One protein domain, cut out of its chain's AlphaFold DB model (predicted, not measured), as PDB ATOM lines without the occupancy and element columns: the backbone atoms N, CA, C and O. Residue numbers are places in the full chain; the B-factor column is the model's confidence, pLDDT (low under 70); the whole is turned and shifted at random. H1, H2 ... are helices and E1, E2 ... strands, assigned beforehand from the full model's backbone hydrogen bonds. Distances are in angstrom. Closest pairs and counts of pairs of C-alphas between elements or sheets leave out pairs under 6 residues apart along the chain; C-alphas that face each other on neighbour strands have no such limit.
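AT A GLANCE: This is residues 62 to 193 of the 209 residues of the protein "FAD linked oxidase domain protein" of Afipia sp. 1NLS2 (UniProt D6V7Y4). What is the shape? A twisted sheet of three strands has the long helices H2 and H3 side by side over one face and short H1 on the other; beyond H3 come short H4 and then H5, whose residues 183 to 192 stick out. What builds it? Printed are 132 residues, with five named helices and three strands in the order H1 E1 H2 E2 E3 H3 H4 H5; the class is mixed and the sheet, E1 E3 E2, is antiparallel. How large is it? It is compact, with a radius of gyration of the C-alphas of 16.4 A and spans of 47 by 38 by 26 A.

HOW THE PARTS SIT: How do the strands pair? E1, residues 72 to 78, is antiparallel to E3, residues 122 to 131, with N 73 and O 130 at 2.9 A; E3 forms a hairpin with E2, residues 109 to 117, with N 111 and O 127 at 2.9 A. What is on the sheet? H1, residues 63 to 69, is on the face opposite to H2, residues 86 to 105, and H3, residues 137 to 154: three layers, helices on both faces. H2 and H3 touch, closest at the C-alphas of Ile 93 and Ala 151, 6.1 A, at a shallow tilt of 24 degrees, opposite ways; E1, H2, E2 is a split strand-helix-strand unit, E3 between its strands, with a right-handed crossover. What follows? H4, residues 170 to 176, touches H3 at its residues 149 to 153 alone, closest at the C-alphas of Ile 153 and Trp 172, 6.8 A; H5, residues 179 to 192, is apart from H4. Every O i to N i+4 pair is within hydrogen-bond range in H1, H2, H3 and H5, and 2 of 3 in H4.

IN THESE COORDINATES: Where does H1 begin? Its C-alpha 63 is at (164.714, 258.019, 289.487). How long are the longer elements? H2 measures 27.5 A, E3 29.3 A and H3 25.6 A from first to last C-alpha. Where does H5 end? Its C-alpha 192 is at (195.618, 236.248, 276.058).

THE WHOLE: Which link is long? Residues 155 to 169 make the long link from H3 to H4. Is it cut or uncertain? The printed part has no cut, and no printed residue is under 70 in pLDDT.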
ATOM      1  N   TYR A  62     168.799 257.535 290.408       82.56
ATOM      2  CA  TYR A  62     167.875 257.031 291.434       82.56
ATOM      3  C   TYR A  62     166.414 257.053 290.970       82.56
ATOM      4  O   TYR A  62     165.620 256.202 291.374       82.56
ATOM      5  N   LEU A  63     166.054 257.978 290.072       85.88
ATOM      6  CA  LEU A  63     164.714 258.019 289.487       85.88
ATOM      7  C   LEU A  63     164.435 256.839 288.548       85.88
ATOM      8  O   LEU A  63     163.269 256.600 288.242       85.88
ATOM      9  N   MET A  64     165.447 256.080 288.104       85.31
ATOM     10  CA  MET A  64     165.214 254.906 287.255       85.31
ATOM     11  C   MET A  64     164.392 253.836 287.979       85.31
ATOM     12  O   MET A  64     163.465 253.290 287.387       85.31
ATOM     13  N   HIS A  65     164.650 253.597 289.269       87.38
ATOM     14  CA  HIS A  65     163.868 252.644 290.064       87.38
ATOM     15  C   HIS A  65     162.417 253.099 290.244       87.38
ATOM     16  O   HIS A  65     161.498 252.294 290.118       87.38
ATOM     17  N   VAL A  66     162.208 254.398 290.479       90.81
ATOM     18  CA  VAL A  66     160.864 254.982 290.604       90.81
ATOM     19  C   VAL A  66     160.099 254.844 289.288       90.81
ATOM     20  O   VAL A  66     158.958 254.399 289.284       90.81
ATOM     21  N   ARG A  67     160.738 255.155 288.154       91.62
ATOM     22  CA  ARG A  67     160.136 255.016 286.820       91.62
ATOM     23  C   ARG A  67     159.770 253.568 286.516       91.62
ATOM     24  O   ARG A  67     158.645 253.318 286.102       91.62
ATOM     25  N   ALA A  68     160.674 252.629 286.790       90.12
ATOM     26  CA  ALA A  68     160.401 251.207 286.614       90.12
ATOM     27  C   ALA A  68     159.192 250.753 287.453       90.12
ATOM     28  O   ALA A  68     158.295 250.108 286.917       90.12
ATOM     29  N   ALA A  69     159.110 251.165 288.726       91.94
ATOM     30  CA  ALA A  69     157.976 250.865 289.608       91.94
ATOM     31  C   ALA A  69     156.652 251.518 289.161       91.94
ATOM     32  O   ALA A  69     155.570 251.033 289.481       91.94
ATOM     33  N   MET A  70     156.719 252.616 288.406       93.94
ATOM     34  CA  MET A  70     155.557 253.259 287.785       93.94
ATOM     35  C   MET A  70     155.168 252.628 286.438       93.94
ATOM     36  O   MET A  70     154.277 253.142 285.766       93.94
ATOM     37  N   GLY A  71     155.841 251.557 286.001       94.12
ATOM     38  CA  GLY A  71     155.632 250.971 284.678       94.12
ATOM     39  C   GLY A  71     156.149 251.846 283.533       94.12
ATOM     40  O   GLY A  71     155.734 251.670 282.395       94.12
ATOM     41  N   ILE A  72     157.052 252.790 283.799       95.25
ATOM     42  CA  ILE A  72     157.654 253.657 282.781       95.25
ATOM     43  C   ILE A  72     158.943 253.010 282.281       95.25
ATOM     44  O   ILE A  72     159.855 252.714 283.054       95.25
ATOM     45  N   ILE A  73     159.048 252.843 280.968       94.75
ATOM     46  CA  ILE A  73     160.307 252.483 280.319       94.75
ATOM     47  C   ILE A  73     161.171 253.727 280.293       94.75
ATOM     48  O   ILE A  73     160.733 254.774 279.824       94.75
ATOM     49  N   SER A  74     162.397 253.616 280.793       93.94
ATOM     50  CA  SER A  74     163.366 254.700 280.747       93.94
ATOM     51  C   SER A  74     164.737 254.134 280.432       93.94
ATOM     52  O   SER A  74     165.297 253.375 281.220       93.94
ATOM     53  N   PHE A  75     165.273 254.495 279.275       94.06
ATOM     54  CA  PHE A  75     166.631 254.135 278.893       94.06
ATOM     55  C   PHE A  75     167.242 255.226 278.034       94.06
ATOM     56  O   PHE A  75     166.575 256.169 277.606       94.06
ATOM     57  N   THR A  76     168.537 255.092 277.809       94.81
ATOM     58  CA  THR A  76     169.279 256.001 276.952       94.81
ATOM     59  C   THR A  76     170.112 255.199 275.974       94.81
ATOM     60  O   THR A  76     170.507 254.070 276.278       94.81
ATOM     61  N   PHE A  77     170.361 255.773 274.809       96.88
ATOM     62  CA  PHE A  77     171.347 255.272 273.867       96.88
ATOM     63  C   PHE A  77     172.106 256.457 273.278       96.88
ATOM     64  O   PHE A  77     171.726 257.618 273.437       96.88
ATOM     65  N   GLU A  78     173.215 256.157 272.635       97.62
ATOM     66  CA  GLU A  78     174.181 257.136 272.178       97.62
ATOM     67  C   GLU A  78     174.893 256.592 270.952       97.62
ATOM     68  O   GLU A  78     174.921 255.386 270.723       97.62
ATOM     69  N   THR A  79     175.384 257.500 270.128       98.06
ATOM     70  CA  THR A  79     175.903 257.202 268.794       98.06
ATOM     71  C   THR A  79     176.835 258.332 268.373       98.06
ATOM     72  O   THR A  79     176.905 259.359 269.054       98.06
ATOM     73  N   ALA A  80     177.517 258.169 267.249       97.81
ATOM     74  CA  ALA A  80     178.202 259.233 266.539       97.81
ATOM     75  C   ALA A  80     177.908 259.157 265.034       97.81
ATOM     76  O   ALA A  80     177.684 258.083 264.471       97.81
ATOM     77  N   TYR A  81     177.926 260.316 264.384       97.00
ATOM     78  CA  TYR A  81     177.829 260.468 262.932       97.00
ATOM     79  C   TYR A  81     178.532 261.767 262.517       97.00
ATOM     80  O   TYR A  81     178.812 262.617 263.357       97.00
ATOM     81  N   THR A  82     178.854 261.916 261.235       98.00
ATOM     82  CA  THR A  82     179.635 263.049 260.720       98.00
ATOM     83  C   THR A  82     178.773 264.284 260.435       98.00
ATOM     84  O   THR A  82     177.561 264.178 260.217       98.00
ATOM     85  N   TRP A  83     179.384 265.473 260.438       98.00
ATOM     86  CA  TRP A  83     178.669 266.745 260.242       98.00
ATOM     87  C   TRP A  83     177.909 266.835 258.914       98.00
ATOM     88  O   TRP A  83     176.817 267.395 258.890       98.00
ATOM     89  N   ASP A  84     178.431 266.242 257.837       97.69
ATOM     90  CA  ASP A  84     177.788 266.222 256.515       97.69
ATOM     91  C   ASP A  84     176.436 265.489 256.509       97.69
ATOM     92  O   ASP A  84     175.595 265.750 255.650       97.69
ATOM     93  N   LYS A  85     176.204 264.598 257.481       95.12
ATOM     94  CA  LYS A  85     174.975 263.800 257.604       95.12
ATOM     95  C   LYS A  85     174.103 264.194 258.786       95.12
ATOM     96  O   LYS A  85     172.975 263.705 258.878       95.12
ATOM     97  N   PHE A  86     174.617 265.040 259.681       95.88
ATOM     98  CA  PHE A  86     174.028 265.316 260.989       95.88
ATOM     99  C   PHE A  86     172.524 265.588 260.900       95.88
ATOM    100  O   PHE A  86     171.749 264.830 261.478       95.88
ATOM    101  N   GLU A  87     172.107 266.629 260.179       95.75
ATOM    102  CA  GLU A  87     170.710 267.074 260.203       95.75
ATOM    103  C   GLU A  87     169.737 265.973 259.758       95.75
ATOM    104  O   GLU A  87     168.722 265.735 260.413       95.75
ATOM    105  N   ALA A  88     170.070 265.264 258.676       97.88
ATOM    106  CA  ALA A  88     169.219 264.222 258.112       97.88
ATOM    107  C   ALA A  88     169.158 262.972 259.004       97.88
ATOM    108  O   ALA A  88     168.072 262.455 259.271       97.88
ATOM    109  N   VAL A  89     170.313 262.497 259.480       98.00
ATOM    110  CA  VAL A  89     170.405 261.296 260.325       98.00
ATOM    111  C   VAL A  89     169.705 261.528 261.657       98.00
ATOM    112  O   VAL A  89     168.882 260.723 262.086       98.00
ATOM    113  N   ASP A  90     169.981 262.658 262.297       97.81
ATOM    114  CA  ASP A  90     169.419 263.004 263.592       97.81
ATOM    115  C   ASP A  90     167.893 263.178 263.557       97.81
ATOM    116  O   ASP A  90     167.184 262.644 264.418       97.81
ATOM    117  N   ALA A  91     167.376 263.894 262.552       98.19
ATOM    118  CA  ALA A  91     165.939 264.076 262.378       98.19
ATOM    119  C   ALA A  91     165.227 262.733 262.164       98.19
ATOM    120  O   ALA A  91     164.175 262.487 262.760       98.19
ATOM    121  N   GLU A  92     165.817 261.840 261.367       98.62
ATOM    122  CA  GLU A  92     165.232 260.531 261.085       98.62
ATOM    123  C   GLU A  92     165.280 259.592 262.300       98.62
ATOM    124  O   GLU A  92     164.291 258.906 262.570       98.62
ATOM    125  N   ILE A  93     166.361 259.610 263.094       98.44
ATOM    126  CA  ILE A  93     166.438 258.883 264.376       98.44
ATOM    127  C   ILE A  93     165.303 259.333 265.302       98.44
ATOM    128  O   ILE A  93     164.520 258.503 265.775       98.44
ATOM    129  N   MET A  94     165.168 260.645 265.527       98.44
ATOM    130  CA  MET A  94     164.123 261.205 266.393       98.44
ATOM    131  C   MET A  94     162.721 260.823 265.909       98.44
ATOM    132  O   MET A  94     161.879 260.415 266.711       98.44
ATOM    133  N   ARG A  95     162.478 260.908 264.595       98.69
ATOM    134  CA  ARG A  95     161.190 260.571 263.980       98.69
ATOM    135  C   ARG A  95     160.837 259.095 264.161       98.69
ATOM    136  O   ARG A  95     159.733 258.788 264.608       98.69
ATOM    137  N   ARG A  96     161.759 258.174 263.847       98.75
ATOM    138  CA  ARG A  96     161.534 256.720 263.972       98.75
ATOM    139  C   ARG A  96     161.236 256.305 265.405       98.75
ATOM    140  O   ARG A  96     160.373 255.460 265.632       98.75
ATOM    141  N   ILE A  97     161.926 256.914 266.362       98.50
ATOM    142  CA  ILE A  97     161.730 256.631 267.780       98.50
ATOM    143  C   ILE A  97     160.388 257.168 268.260       98.50
ATOM    144  O   ILE A  97     159.636 256.409 268.859       98.50
ATOM    145  N   ALA A  98     160.047 258.422 267.953       98.50
ATOM    146  CA  ALA A  98     158.754 258.991 268.327       98.50
ATOM    147  C   ALA A  98     157.580 258.184 267.733       98.50
ATOM    148  O   ALA A  98     156.591 257.901 268.414       98.50
ATOM    149  N   ASP A  99     157.708 257.739 266.477       98.75
ATOM    150  CA  ASP A  99     156.741 256.842 265.840       98.75
ATOM    151  C   ASP A  99     156.633 255.497 266.571       98.75
ATOM    152  O   ASP A  99     155.531 254.965 266.735       98.75
ATOM    153  N   ALA A 100     157.761 254.928 266.995       98.56
ATOM    154  CA  ALA A 100     157.798 253.664 267.717       98.56
ATOM    155  C   ALA A 100     157.213 253.790 269.128       98.56
ATOM    156  O   ALA A 100     156.415 252.941 269.515       98.56
ATOM    157  N   GLU A 101     157.506 254.868 269.859       98.44
ATOM    158  CA  GLU A 101     156.871 255.184 271.142       98.44
ATOM    159  C   GLU A 101     155.345 255.256 270.990       98.44
ATOM    160  O   GLU A 101     154.605 254.622 271.744       98.44
ATOM    161  N   LYS A 102     154.851 255.939 269.949       98.38
ATOM    162  CA  LYS A 102     153.414 256.002 269.655       98.38
ATOM    163  C   LYS A 102     152.815 254.629 269.338       98.38
ATOM    164  O   LYS A 102     151.742 254.310 269.843       98.38
ATOM    165  N   LYS A 103     153.476 253.824 268.503       98.38
ATOM    166  CA  LYS A 103     152.960 252.521 268.044       98.38
ATOM    167  C   LYS A 103     153.019 251.433 269.117       98.38
ATOM    168  O   LYS A 103     152.092 250.637 269.208       98.38
ATOM    169  N   ILE A 104     154.100 251.382 269.892       98.00
ATOM    170  CA  ILE A 104     154.380 250.312 270.863       98.00
ATOM    171  C   ILE A 104     153.787 250.661 272.230       98.00
ATOM    172  O   ILE A 104     153.174 249.818 272.879       98.00
ATOM    173  N   CYS A 105     153.942 251.913 272.661       97.44
ATOM    174  CA  CYS A 105     153.606 252.349 274.015       97.44
ATOM    175  C   CYS A 105     152.371 253.262 274.077       97.44
ATOM    176  O   CYS A 105     151.935 253.625 275.165       97.44
ATOM    177  N   GLY A 106     151.795 253.650 272.933       97.12
ATOM    178  CA  GLY A 106     150.696 254.624 272.870       97.12
ATOM    179  C   GLY A 106     151.147 256.084 273.018       97.12
ATOM    180  O   GLY A 106     150.312 256.984 273.059       97.12
ATOM    181  N   GLY A 107     152.456 256.332 273.081       96.88
ATOM    182  CA  GLY A 107     153.065 257.648 273.256       96.88
ATOM    183  C   GLY A 107     154.417 257.550 273.957       96.88
ATOM    184  O   GLY A 107     154.863 256.462 274.320       96.88
ATOM    185  N   GLY A 108     155.072 258.687 274.158       96.88
ATOM    186  CA  GLY A 108     156.368 258.752 274.824       96.88
ATOM    187  C   GLY A 108     157.049 260.098 274.632       96.88
ATOM    188  O   GLY A 108     156.451 261.048 274.119       96.88
ATOM    189  N   ILE A 109     158.282 260.169 275.114       97.06
ATOM    190  CA  ILE A 109     159.154 261.326 275.025       97.06
ATOM    191  C   ILE A 109     160.549 260.823 274.665       97.06
ATOM    192  O   ILE A 109     161.238 260.210 275.485       97.06
ATOM    193  N   VAL A 110     160.999 261.219 273.479       97.38
ATOM    194  CA  VAL A 110     162.403 261.183 273.088       97.38
ATOM    195  C   VAL A 110     163.019 262.574 273.223       97.38
ATOM    196  O   VAL A 110     162.550 263.556 272.649       97.38
ATOM    197  N   CYS A 111     164.110 262.656 273.980       95.56
ATOM    198  CA  CYS A 111     164.913 263.866 274.135       95.56
ATOM    199  C   CYS A 111     166.329 263.619 273.625       95.56
ATOM    200  O   CYS A 111     166.929 262.597 273.945       95.56
ATOM    201  N   ARG A 112     166.905 264.597 272.927       95.31
ATOM    202  CA  ARG A 112     168.311 264.589 272.511       95.31
ATOM    203  C   ARG A 112     169.124 265.603 273.306       95.31
ATOM    204  O   ARG A 112     168.672 266.724 273.534       95.31
ATOM    205  N   ARG A 113     170.362 265.242 273.641       94.06
ATOM    206  CA  ARG A 113     171.415 266.180 274.055       94.06
ATOM    207  C   ARG A 113     172.709 265.902 273.297       94.06
ATOM    208  O   ARG A 113     173.060 264.747 273.088       94.06
ATOM    209  N   PHE A 114     173.456 266.944 272.961       93.62
ATOM    210  CA  PHE A 114     174.831 266.793 272.489       93.62
ATOM    211  C   PHE A 114     175.749 266.787 273.701       93.62
ATOM    212  O   PHE A 114     175.819 267.780 274.421       93.62
ATOM    213  N   SER A 115     176.365 265.634 273.965       87.50
ATOM    214  CA  SER A 115     177.275 265.476 275.110       87.50
ATOM    215  C   SER A 115     178.729 265.651 274.689       87.50
ATOM    216  O   SER A 115     179.521 266.173 275.464       87.50
ATOM    217  N   PHE A 116     179.054 265.270 273.449       94.75
ATOM    218  CA  PHE A 116     180.372 265.453 272.859       94.75
ATOM    219  C   PHE A 116     180.229 265.977 271.433       94.75
ATOM    220  O   PHE A 116     179.312 265.586 270.706       94.75
ATOM    221  N   LEU A 117     181.141 266.865 271.055       95.81
ATOM    222  CA  LEU A 117     181.282 267.405 269.710       95.81
ATOM    223  C   LEU A 117     182.746 267.253 269.299       95.81
ATOM    224  O   LEU A 117     183.638 267.576 270.084       95.81
ATOM    225  N   TYR A 118     182.976 266.779 268.081       97.00
ATOM    226  CA  TYR A 118     184.298 266.598 267.490       97.00
ATOM    227  C   TYR A 118     184.416 267.420 266.202       97.00
ATOM    228  O   TYR A 118     183.390 267.811 265.633       97.00
ATOM    229  N   PRO A 119     185.645 267.665 265.701       97.62
ATOM    230  CA  PRO A 119     185.839 268.322 264.410       97.62
ATOM    231  C   PRO A 119     185.064 267.656 263.268       97.62
ATOM    232  O   PRO A 119     184.510 268.360 262.432       97.62
ATOM    233  N   ASP A 120     184.954 266.325 263.283       96.56
ATOM    234  CA  ASP A 120     184.327 265.556 262.202       96.56
ATOM    235  C   ASP A 120     182.831 265.266 262.416       96.56
ATOM    236  O   ASP A 120     182.134 264.905 261.467       96.56
ATOM    237  N   GLY A 121     182.303 265.435 263.633       97.62
ATOM    238  CA  GLY A 121     180.886 265.189 263.901       97.62
ATOM    239  C   GLY A 121     180.473 265.228 265.374       97.62
ATOM    240  O   GLY A 121     181.317 265.268 266.273       97.62
ATOM    241  N   PRO A 122     179.162 265.216 265.656       97.44
ATOM    242  CA  PRO A 122     178.642 265.109 267.012       97.44
ATOM    243  C   PRO A 122     178.544 263.656 267.503       97.44
ATOM    244  O   PRO A 122     178.318 262.728 266.726       97.44
ATOM    245  N   ALA A 123     178.584 263.482 268.827       97.56
ATOM    246  CA  ALA A 123     178.126 262.265 269.496       97.56
ATOM    247  C   ALA A 123     176.928 262.587 270.416       97.56
ATOM    248  O   ALA A 123     177.097 262.977 271.586       97.56
ATOM    249  N   PRO A 124     175.693 262.540 269.883       96.81
ATOM    250  CA  PRO A 124     174.485 262.790 270.657       96.81
ATOM    251  C   PRO A 124     174.169 261.659 271.643       96.81
ATOM    252  O   PRO A 124     174.558 260.502 271.500       96.81
ATOM    253  N   TYR A 125     173.352 262.020 272.621       96.50
ATOM    254  CA  TYR A 125     172.766 261.131 273.604       96.50
ATOM    255  C   TYR A 125     171.248 261.291 273.547       96.50
ATOM    256  O   TYR A 125     170.739 262.413 273.646       96.50
ATOM    257  N   TYR A 126     170.535 260.182 273.411       97.62
ATOM    258  CA  TYR A 126     169.082 260.146 273.322       97.62
ATOM    259  C   TYR A 126     168.509 259.500 274.579       97.62
ATOM    260  O   TYR A 126     168.956 258.436 275.010       97.62
ATOM    261  N   SER A 127     167.509 260.144 275.168       95.38
ATOM    262  CA  SER A 127     166.789 259.673 276.347       95.38
ATOM    263  C   SER A 127     165.363 259.332 275.962       95.38
ATOM    264  O   SER A 127     164.663 260.188 275.426       95.38
ATOM    265  N   ILE A 128     164.950 258.106 276.268       96.62
ATOM    266  CA  ILE A 128     163.631 257.553 275.955       96.62
ATOM    267  C   ILE A 128     162.835 257.408 277.238       96.62
ATOM    268  O   ILE A 128     163.352 256.892 278.238       96.62
ATOM    269  N   MET A 129     161.582 257.856 277.211       96.19
ATOM    270  CA  MET A 129     160.629 257.676 278.299       96.19
ATOM    271  C   MET A 129     159.235 257.404 277.745       96.19
ATOM    272  O   MET A 129     158.627 258.285 277.148       96.19
ATOM    273  N   ALA A 130     158.692 256.219 278.003       97.56
ATOM    274  CA  ALA A 130     157.376 255.837 277.497       97.56
ATOM    275  C   ALA A 130     156.569 255.052 278.543       97.56
ATOM    276  O   ALA A 130     157.159 254.305 279.334       97.56
ATOM    277  N   PRO A 131     155.231 255.201 278.576       97.50
ATOM    278  CA  PRO A 131     154.380 254.385 279.431       97.50
ATOM    279  C   PRO A 131     154.420 252.912 279.004       97.50
ATOM    280  O   PRO A 131     154.542 252.570 277.830       97.50
ATOM    281  N   SER A 132     154.313 252.019 279.977       96.38
ATOM    282  CA  SER A 132     154.208 250.573 279.793       96.38
ATOM    283  C   SER A 132     153.481 249.972 281.005       96.38
ATOM    284  O   SER A 132     152.808 250.681 281.754       96.38
ATOM    285  N   SER A 133     153.591 248.662 281.197       94.00
ATOM    286  CA  SER A 133     153.122 247.949 282.385       94.00
ATOM    287  C   SER A 133     154.229 247.043 282.917       94.00
ATOM    288  O   SER A 133     155.207 246.788 282.215       94.00
ATOM    289  N   HIS A 134     154.091 246.535 284.141       93.00
ATOM    290  CA  HIS A 134     155.080 245.620 284.722       93.00
ATOM    291  C   HIS A 134     155.249 244.348 283.879       93.00
ATOM    292  O   HIS A 134     156.359 243.848 283.725       93.00
ATOM    293  N   GLU A 135     154.162 243.869 283.277       95.00
ATOM    294  CA  GLU A 135     154.133 242.663 282.452       95.00
ATOM    295  C   GLU A 135     154.810 242.882 281.093       95.00
ATOM    296  O   GLU A 135     155.468 241.981 280.582       95.00
ATOM    297  N   LYS A 136     154.664 244.080 280.510       95.50
ATOM    298  CA  LYS A 136     155.133 244.394 279.149       95.50
ATOM    299  C   LYS A 136     156.442 245.178 279.091       95.50
ATOM    300  O   LYS A 136     156.979 245.370 278.001       95.50
ATOM    301  N   ASN A 137     156.968 245.636 280.230       93.69
ATOM    302  CA  ASN A 137     158.086 246.584 280.277       93.69
ATOM    303  C   ASN A 137     159.306 246.100 279.480       93.69
ATOM    304  O   ASN A 137     159.844 246.841 278.662       93.69
ATOM    305  N   ILE A 138     159.694 244.836 279.675       94.25
ATOM    306  CA  ILE A 138     160.853 244.230 279.006       94.25
ATOM    307  C   ILE A 138     160.616 244.096 277.496       94.25
ATOM    308  O   ILE A 138     161.519 244.384 276.713       94.25
ATOM    309  N   GLU A 139     159.414 243.691 277.078       96.69
ATOM    310  CA  GLU A 139     159.059 243.534 275.661       96.69
ATOM    311  C   GLU A 139     159.092 244.881 274.933       96.69
ATOM    312  O   GLU A 139     159.756 245.029 273.909       96.69
ATOM    313  N   HIS A 140     158.427 245.890 275.495       97.50
ATOM    314  CA  HIS A 140     158.423 247.236 274.939       97.50
ATOM    315  C   HIS A 140     159.835 247.852 274.940       97.50
ATOM    316  O   HIS A 140     160.217 248.487 273.957       97.50
ATOM    317  N   TYR A 141     160.633 247.649 276.001       96.56
ATOM    318  CA  TYR A 141     162.037 248.075 276.040       96.56
ATOM    319  C   TYR A 141     162.833 247.442 274.897       96.56
ATOM    320  O   TYR A 141     163.495 248.158 274.149       96.56
ATOM    321  N   ALA A 142     162.743 246.119 274.734       96.88
ATOM    322  CA  ALA A 142     163.453 245.405 273.682       96.88
ATOM    323  C   ALA A 142     163.022 245.886 272.291       96.88
ATOM    324  O   ALA A 142     163.871 246.113 271.431       96.88
ATOM    325  N   ALA A 143     161.723 246.111 272.077       98.06
ATOM    326  CA  ALA A 143     161.194 246.609 270.814       98.06
ATOM    327  C   ALA A 143     161.687 248.032 270.492       98.06
ATOM    328  O   ALA A 143     162.162 248.277 269.384       98.06
ATOM    329  N   LEU A 144     161.642 248.957 271.457       98.25
ATOM    330  CA  LEU A 144     162.150 250.321 271.273       98.25
ATOM    331  C   LEU A 144     163.673 250.348 271.085       98.25
ATOM    332  O   LEU A 144     164.171 251.061 270.216       98.25
ATOM    333  N   ASN A 145     164.417 249.550 271.856       97.44
ATOM    334  CA  ASN A 145     165.868 249.433 271.717       97.44
ATOM    335  C   ASN A 145     166.260 248.858 270.349       97.44
ATOM    336  O   ASN A 145     167.205 249.347 269.728       97.44
ATOM    337  N   LYS A 146     165.496 247.881 269.847       98.19
ATOM    338  CA  LYS A 146     165.670 247.332 268.502       98.19
ATOM    339  C   LYS A 146     165.457 248.405 267.435       98.19
ATOM    340  O   LYS A 146     166.310 248.550 266.569       98.19
ATOM    341  N   VAL A 147     164.371 249.183 267.520       98.56
ATOM    342  CA  VAL A 147     164.101 250.282 266.571       98.56
ATOM    343  C   VAL A 147     165.226 251.314 266.580       98.56
ATOM    344  O   VAL A 147     165.671 251.726 265.511       98.56
ATOM    345  N   ALA A 148     165.695 251.718 267.765       98.25
ATOM    346  CA  ALA A 148     166.803 252.657 267.879       98.25
ATOM    347  C   ALA A 148     168.069 252.093 267.217       98.25
ATOM    348  O   ALA A 148     168.640 252.733 266.343       98.25
ATOM    349  N   SER A 149     168.458 250.868 267.571       98.50
ATOM    350  CA  SER A 149     169.678 250.229 267.067       98.50
ATOM    351  C   SER A 149     169.636 249.968 265.555       98.50
ATOM    352  O   SER A 149     170.628 250.191 264.862       98.50
ATOM    353  N   ASP A 150     168.484 249.550 265.019       98.62
ATOM    354  CA  ASP A 150     168.283 249.400 263.574       98.62
ATOM    355  C   ASP A 150     168.411 250.749 262.860       98.62
ATOM    356  O   ASP A 150     169.115 250.839 261.858       98.62
ATOM    357  N   ALA A 151     167.795 251.809 263.399       98.44
ATOM    358  CA  ALA A 151     167.900 253.146 262.825       98.44
ATOM    359  C   ALA A 151     169.354 253.632 262.768       98.44
ATOM    360  O   ALA A 151     169.753 254.174 261.743       98.44
ATOM    361  N   LEU A 152     170.151 253.407 263.820       98.25
ATOM    362  CA  LEU A 152     171.567 253.795 263.827       98.25
ATOM    363  C   LEU A 152     172.340 253.129 262.686       98.25
ATOM    364  O   LEU A 152     172.947 253.822 261.871       98.25
ATOM    365  N   ILE A 153     172.257 251.800 262.583       98.06
ATOM    366  CA  ILE A 153     172.996 251.048 261.563       98.06
ATOM    367  C   ILE A 153     172.518 251.387 260.149       98.06
ATOM    368  O   ILE A 153     173.337 251.588 259.256       98.06
ATOM    369  N   GLU A 154     171.207 251.482 259.926       98.19
ATOM    370  CA  GLU A 154     170.650 251.783 258.601       98.19
ATOM    371  C   GLU A 154     170.992 253.194 258.113       98.19
ATOM    372  O   GLU A 154     171.120 253.417 256.910       98.19
ATOM    373  N   LEU A 155     171.153 254.146 259.034       98.06
ATOM    374  CA  LEU A 155     171.517 255.529 258.724       98.06
ATOM    375  C   LEU A 155     173.036 255.754 258.682       98.06
ATOM    376  O   LEU A 155     173.484 256.868 258.408       98.06
ATOM    377  N   GLY A 156     173.834 254.709 258.917       96.31
ATOM    378  CA  GLY A 156     175.295 254.782 258.905       96.31
ATOM    379  C   GLY A 156     175.886 255.543 260.093       96.31
ATOM    380  O   GLY A 156     176.964 256.124 259.963       96.31
ATOM    381  N   ALA A 157     175.175 255.572 261.219       97.56
ATOM    382  CA  ALA A 157     175.687 256.036 262.502       97.56
ATOM    383  C   ALA A 157     176.310 254.865 263.284       97.56
ATOM    384  O   ALA A 157     175.991 253.701 263.028       97.56
ATOM    385  N   THR A 158     177.180 255.154 264.252       97.62
ATOM    386  CA  THR A 158     177.787 254.097 265.080       97.62
ATOM    387  C   THR A 158     176.773 253.520 266.070       97.62
ATOM    388  O   THR A 158     175.926 254.240 266.597       97.62
ATOM    389  N   ILE A 159     176.850 252.231 266.391       98.00
ATOM    390  CA  ILE A 159     175.955 251.599 267.373       98.00
ATOM    391  C   ILE A 159     176.185 252.116 268.798       98.00
ATOM    392  O   ILE A 159     175.294 252.071 269.645       98.00
ATOM    393  N   THR A 160     177.402 252.578 269.068       97.56
ATOM    394  CA  THR A 160     177.832 253.150 270.340       97.56
ATOM    395  C   THR A 160     178.936 254.169 270.073       97.56
ATOM    396  O   THR A 160     179.706 254.030 269.123       97.56
ATOM    397  N   HIS A 161     179.028 255.196 270.908       97.31
ATOM    398  CA  HIS A 161     180.196 256.067 271.008       97.31
ATOM    399  C   HIS A 161     181.001 255.763 272.289       97.31
ATOM    400  O   HIS A 161     182.228 255.740 272.241       97.31
ATOM    401  N   HIS A 162     180.349 255.460 273.420       96.19
ATOM    402  CA  HIS A 162     181.036 255.194 274.696       96.19
ATOM    403  C   HIS A 162     180.365 254.187 275.644       96.19
ATOM    404  O   HIS A 162     180.984 253.805 276.637       96.19
ATOM    405  N   HIS A 163     179.141 253.716 275.385       94.94
ATOM    406  CA  HIS A 163     178.520 252.673 276.222       94.94
ATOM    407  C   HIS A 163     179.125 251.282 276.036       94.94
ATOM    408  O   HIS A 163     178.889 250.397 276.863       94.94
ATOM    409  N   ALA A 164     179.924 251.112 274.982       93.44
ATOM    410  CA  ALA A 164     180.432 249.836 274.510       93.44
ATOM    411  C   ALA A 164     179.319 248.898 274.014       93.44
ATOM    412  O   ALA A 164     178.123 249.150 274.130       93.44
ATOM    413  N   VAL A 165     179.741 247.793 273.406       95.19
ATOM    414  CA  VAL A 165     178.848 246.889 272.670       95.19
ATOM    415  C   VAL A 165     178.107 245.930 273.610       95.19
ATOM    416  O   VAL A 165     176.887 245.766 273.549       95.19
ATOM    417  N   GLY A 166     178.850 245.270 274.502       93.12
ATOM    418  CA  GLY A 166     178.299 244.224 275.362       93.12
ATOM    419  C   GLY A 166     177.607 243.104 274.568       93.12
ATOM    420  O   GLY A 166     177.939 242.838 273.418       93.12
ATOM    421  N   ARG A 167     176.642 242.423 275.197       92.94
ATOM    422  CA  ARG A 167     175.775 241.445 274.507       92.94
ATOM    423  C   ARG A 167     174.601 242.129 273.810       92.94
ATOM    424  O   ARG A 167     174.156 241.657 272.772       92.94
ATOM    425  N   SER A 168     174.129 243.234 274.382       91.31
ATOM    426  CA  SER A 168     172.923 243.929 273.940       91.31
ATOM    427  C   SER A 168     173.062 244.499 272.535       91.31
ATOM    428  O   SER A 168     172.150 244.339 271.738       91.31
ATOM    429  N   PHE A 169     174.209 245.100 272.204       95.62
ATOM    430  CA  PHE A 169     174.402 245.758 270.909       95.62
ATOM    431  C   PHE A 169     175.176 244.919 269.894       95.62
ATOM    432  O   PHE A 169     175.332 245.326 268.743       95.62
ATOM    433  N   ARG A 170     175.641 243.728 270.283       94.81
ATOM    434  CA  ARG A 170     176.456 242.876 269.415       94.81
ATOM    435  C   ARG A 170     175.820 242.559 268.056       94.81
ATOM    436  O   ARG A 170     176.535 242.687 267.068       94.81
ATOM    437  N   PRO A 171     174.512 242.244 267.950       95.56
ATOM    438  CA  PRO A 171     173.895 241.975 266.648       95.56
ATOM    439  C   PRO A 171     174.010 243.125 265.633       95.56
ATOM    440  O   PRO A 171     173.909 242.894 264.429       95.56
ATOM    441  N   TRP A 172     174.190 244.358 266.106       97.81
ATOM    442  CA  TRP A 172     174.385 245.547 265.277       97.81
ATOM    443  C   TRP A 172     175.860 245.875 265.088       97.81
ATOM    444  O   TRP A 172     176.269 246.158 263.968       97.81
ATOM    445  N   TYR A 173     176.671 245.736 266.139       96.12
ATOM    446  CA  TYR A 173     178.123 245.867 266.035       96.12
ATOM    447  C   TYR A 173     178.719 244.915 264.994       96.12
ATOM    448  O   TYR A 173     179.563 245.329 264.209       96.12
ATOM    449  N   ASP A 174     178.232 243.672 264.927       94.88
ATOM    450  CA  ASP A 174     178.679 242.679 263.945       94.88
ATOM    451  C   ASP A 174     178.412 243.121 262.487       94.88
ATOM    452  O   ASP A 174     179.057 242.614 261.571       94.88
ATOM    453  N   LYS A 175     177.481 244.064 262.263       95.94
ATOM    454  CA  LYS A 175     177.199 244.672 260.948       95.94
ATOM    455  C   LYS A 175     178.057 245.909 260.672       95.94
ATOM    456  O   LYS A 175     178.290 246.229 259.513       95.94
ATOM    457  N   GLU A 176     178.463 246.619 261.720       95.75
ATOM    458  CA  GLU A 176     179.239 247.861 261.643       95.75
ATOM    459  C   GLU A 176     180.742 247.599 261.495       95.75
ATOM    460  O   GLU A 176     181.437 248.314 260.774       95.75
ATOM    461  N   ILE A 177     181.260 246.589 262.194       94.88
ATOM    462  CA  ILE A 177     182.698 246.387 262.341       94.88
ATOM    463  C   ILE A 177     183.342 245.712 261.123       94.88
ATOM    464  O   ILE A 177     182.810 244.766 260.542       94.88
ATOM    465  N   ASP A 178     184.562 246.136 260.790       95.81
ATOM    466  CA  ASP A 178     185.355 245.499 259.741       95.81
ATOM    467  C   ASP A 178     185.713 244.031 260.089       95.81
ATOM    468  O   ASP A 178     186.238 243.748 261.179       95.81
ATOM    469  N   PRO A 179     185.524 243.071 259.158       95.06
ATOM    470  CA  PRO A 179     185.865 241.670 259.393       95.06
ATOM    471  C   PRO A 179     187.344 241.416 259.720       95.06
ATOM    472  O   PRO A 179     187.667 240.448 260.415       95.06
ATOM    473  N   GLY A 180     188.267 242.232 259.207       96.81
ATOM    474  CA  GLY A 180     189.692 242.171 259.530       96.81
ATOM    475  C   GLY A 180     189.969 242.540 260.983       96.81
ATOM    476  O   GLY A 180     190.673 241.797 261.673       96.81
ATOM    477  N   PHE A 181     189.344 243.608 261.476       96.00
ATOM    478  CA  PHE A 181     189.432 244.002 262.883       96.00
ATOM    479  C   PHE A 181     188.886 242.911 263.819       96.00
ATOM    480  O   PHE A 181     189.517 242.569 264.823       96.00
ATOM    481  N   VAL A 182     187.777 242.260 263.443       95.06
ATOM    482  CA  VAL A 182     187.236 241.108 264.187       95.06
ATOM    483  C   VAL A 182     188.239 239.955 264.255       95.06
ATOM    484  O   VAL A 182     188.431 239.370 265.323       95.06
ATOM    485  N   ARG A 183     188.905 239.614 263.141       95.56
ATOM    486  CA  ARG A 183     189.932 238.553 263.130       95.56
ATOM    487  C   ARG A 183     191.104 238.890 264.046       95.56
ATOM    488  O   ARG A 183     191.536 238.018 264.800       95.56
ATOM    489  N   MET A 184     191.577 240.135 264.007       97.19
ATOM    490  CA  MET A 184     192.644 240.617 264.885       97.19
ATOM    491  C   MET A 184     192.253 240.462 266.360       97.19
ATOM    492  O   MET A 184     192.969 239.813 267.117       97.19
ATOM    493  N   MET A 185     191.084 240.968 266.765       95.75
ATOM    494  CA  MET A 185     190.647 240.869 268.160       95.75
ATOM    495  C   MET A 185     190.412 239.422 268.617       95.75
ATOM    496  O   MET A 185     190.754 239.074 269.748       95.75
ATOM    497  N   LYS A 186     189.869 238.553 267.751       94.75
ATOM    498  CA  LYS A 186     189.721 237.115 268.047       94.75
ATOM    499  C   LYS A 186     191.074 236.429 268.246       94.75
ATOM    500  O   LYS A 186     191.182 235.559 269.111       94.75
ATOM    501  N   ALA A 187     192.095 236.799 267.470       95.94
ATOM    502  CA  ALA A 187     193.449 236.283 267.659       95.94
ATOM    503  C   ALA A 187     194.013 236.704 269.024       95.94
ATOM    504  O   ALA A 187     194.444 235.835 269.779       95.94
ATOM    505  N   SER A 188     193.898 237.985 269.389       96.38
ATOM    506  CA  SER A 188     194.309 238.478 270.710       96.38
ATOM    507  C   SER A 188     193.555 237.791 271.850       96.38
ATOM    508  O   SER A 188     194.162 237.412 272.845       96.38
ATOM    509  N   LYS A 189     192.239 237.574 271.704       95.75
ATOM    510  CA  LYS A 189     191.425 236.857 272.697       95.75
ATOM    511  C   LYS A 189     191.921 235.430 272.922       95.75
ATOM    512  O   LYS A 189     191.998 234.998 274.065       95.75
ATOM    513  N   ARG A 190     192.243 234.707 271.847       94.88
ATOM    514  CA  ARG A 190     192.742 233.329 271.928       94.88
ATOM    515  C   ARG A 190     194.119 233.254 272.587       94.88
ATOM    516  O   ARG A 190     194.354 232.321 273.339       94.88
ATOM    517  N   GLU A 191     194.994 234.216 272.303       97.12
ATOM    518  CA  GLU A 191     196.349 234.251 272.863       97.12
ATOM    519  C   GLU A 191     196.347 234.632 274.348       97.12
ATOM    520  O   GLU A 191     196.978 233.976 275.171       97.12
ATOM    521  N   LEU A 192     195.605 235.683 274.706       97.06
ATOM    522  CA  LEU A 192     195.618 236.248 276.058       97.06
ATOM    523  C   LEU A 192     194.663 235.537 277.027       97.06
ATOM    524  O   LEU A 192     194.836 235.637 278.237       97.06
ATOM    525  N   ASP A 193     193.641 234.845 276.519       96.88
ATOM    526  CA  ASP A 193     192.672 234.096 277.324       96.88
ATOM    527  C   ASP A 193     192.289 232.764 276.646       96.88
ATOM    528  O   ASP A 193     191.135 232.568 276.241       96.88
TER     529      ASP A 193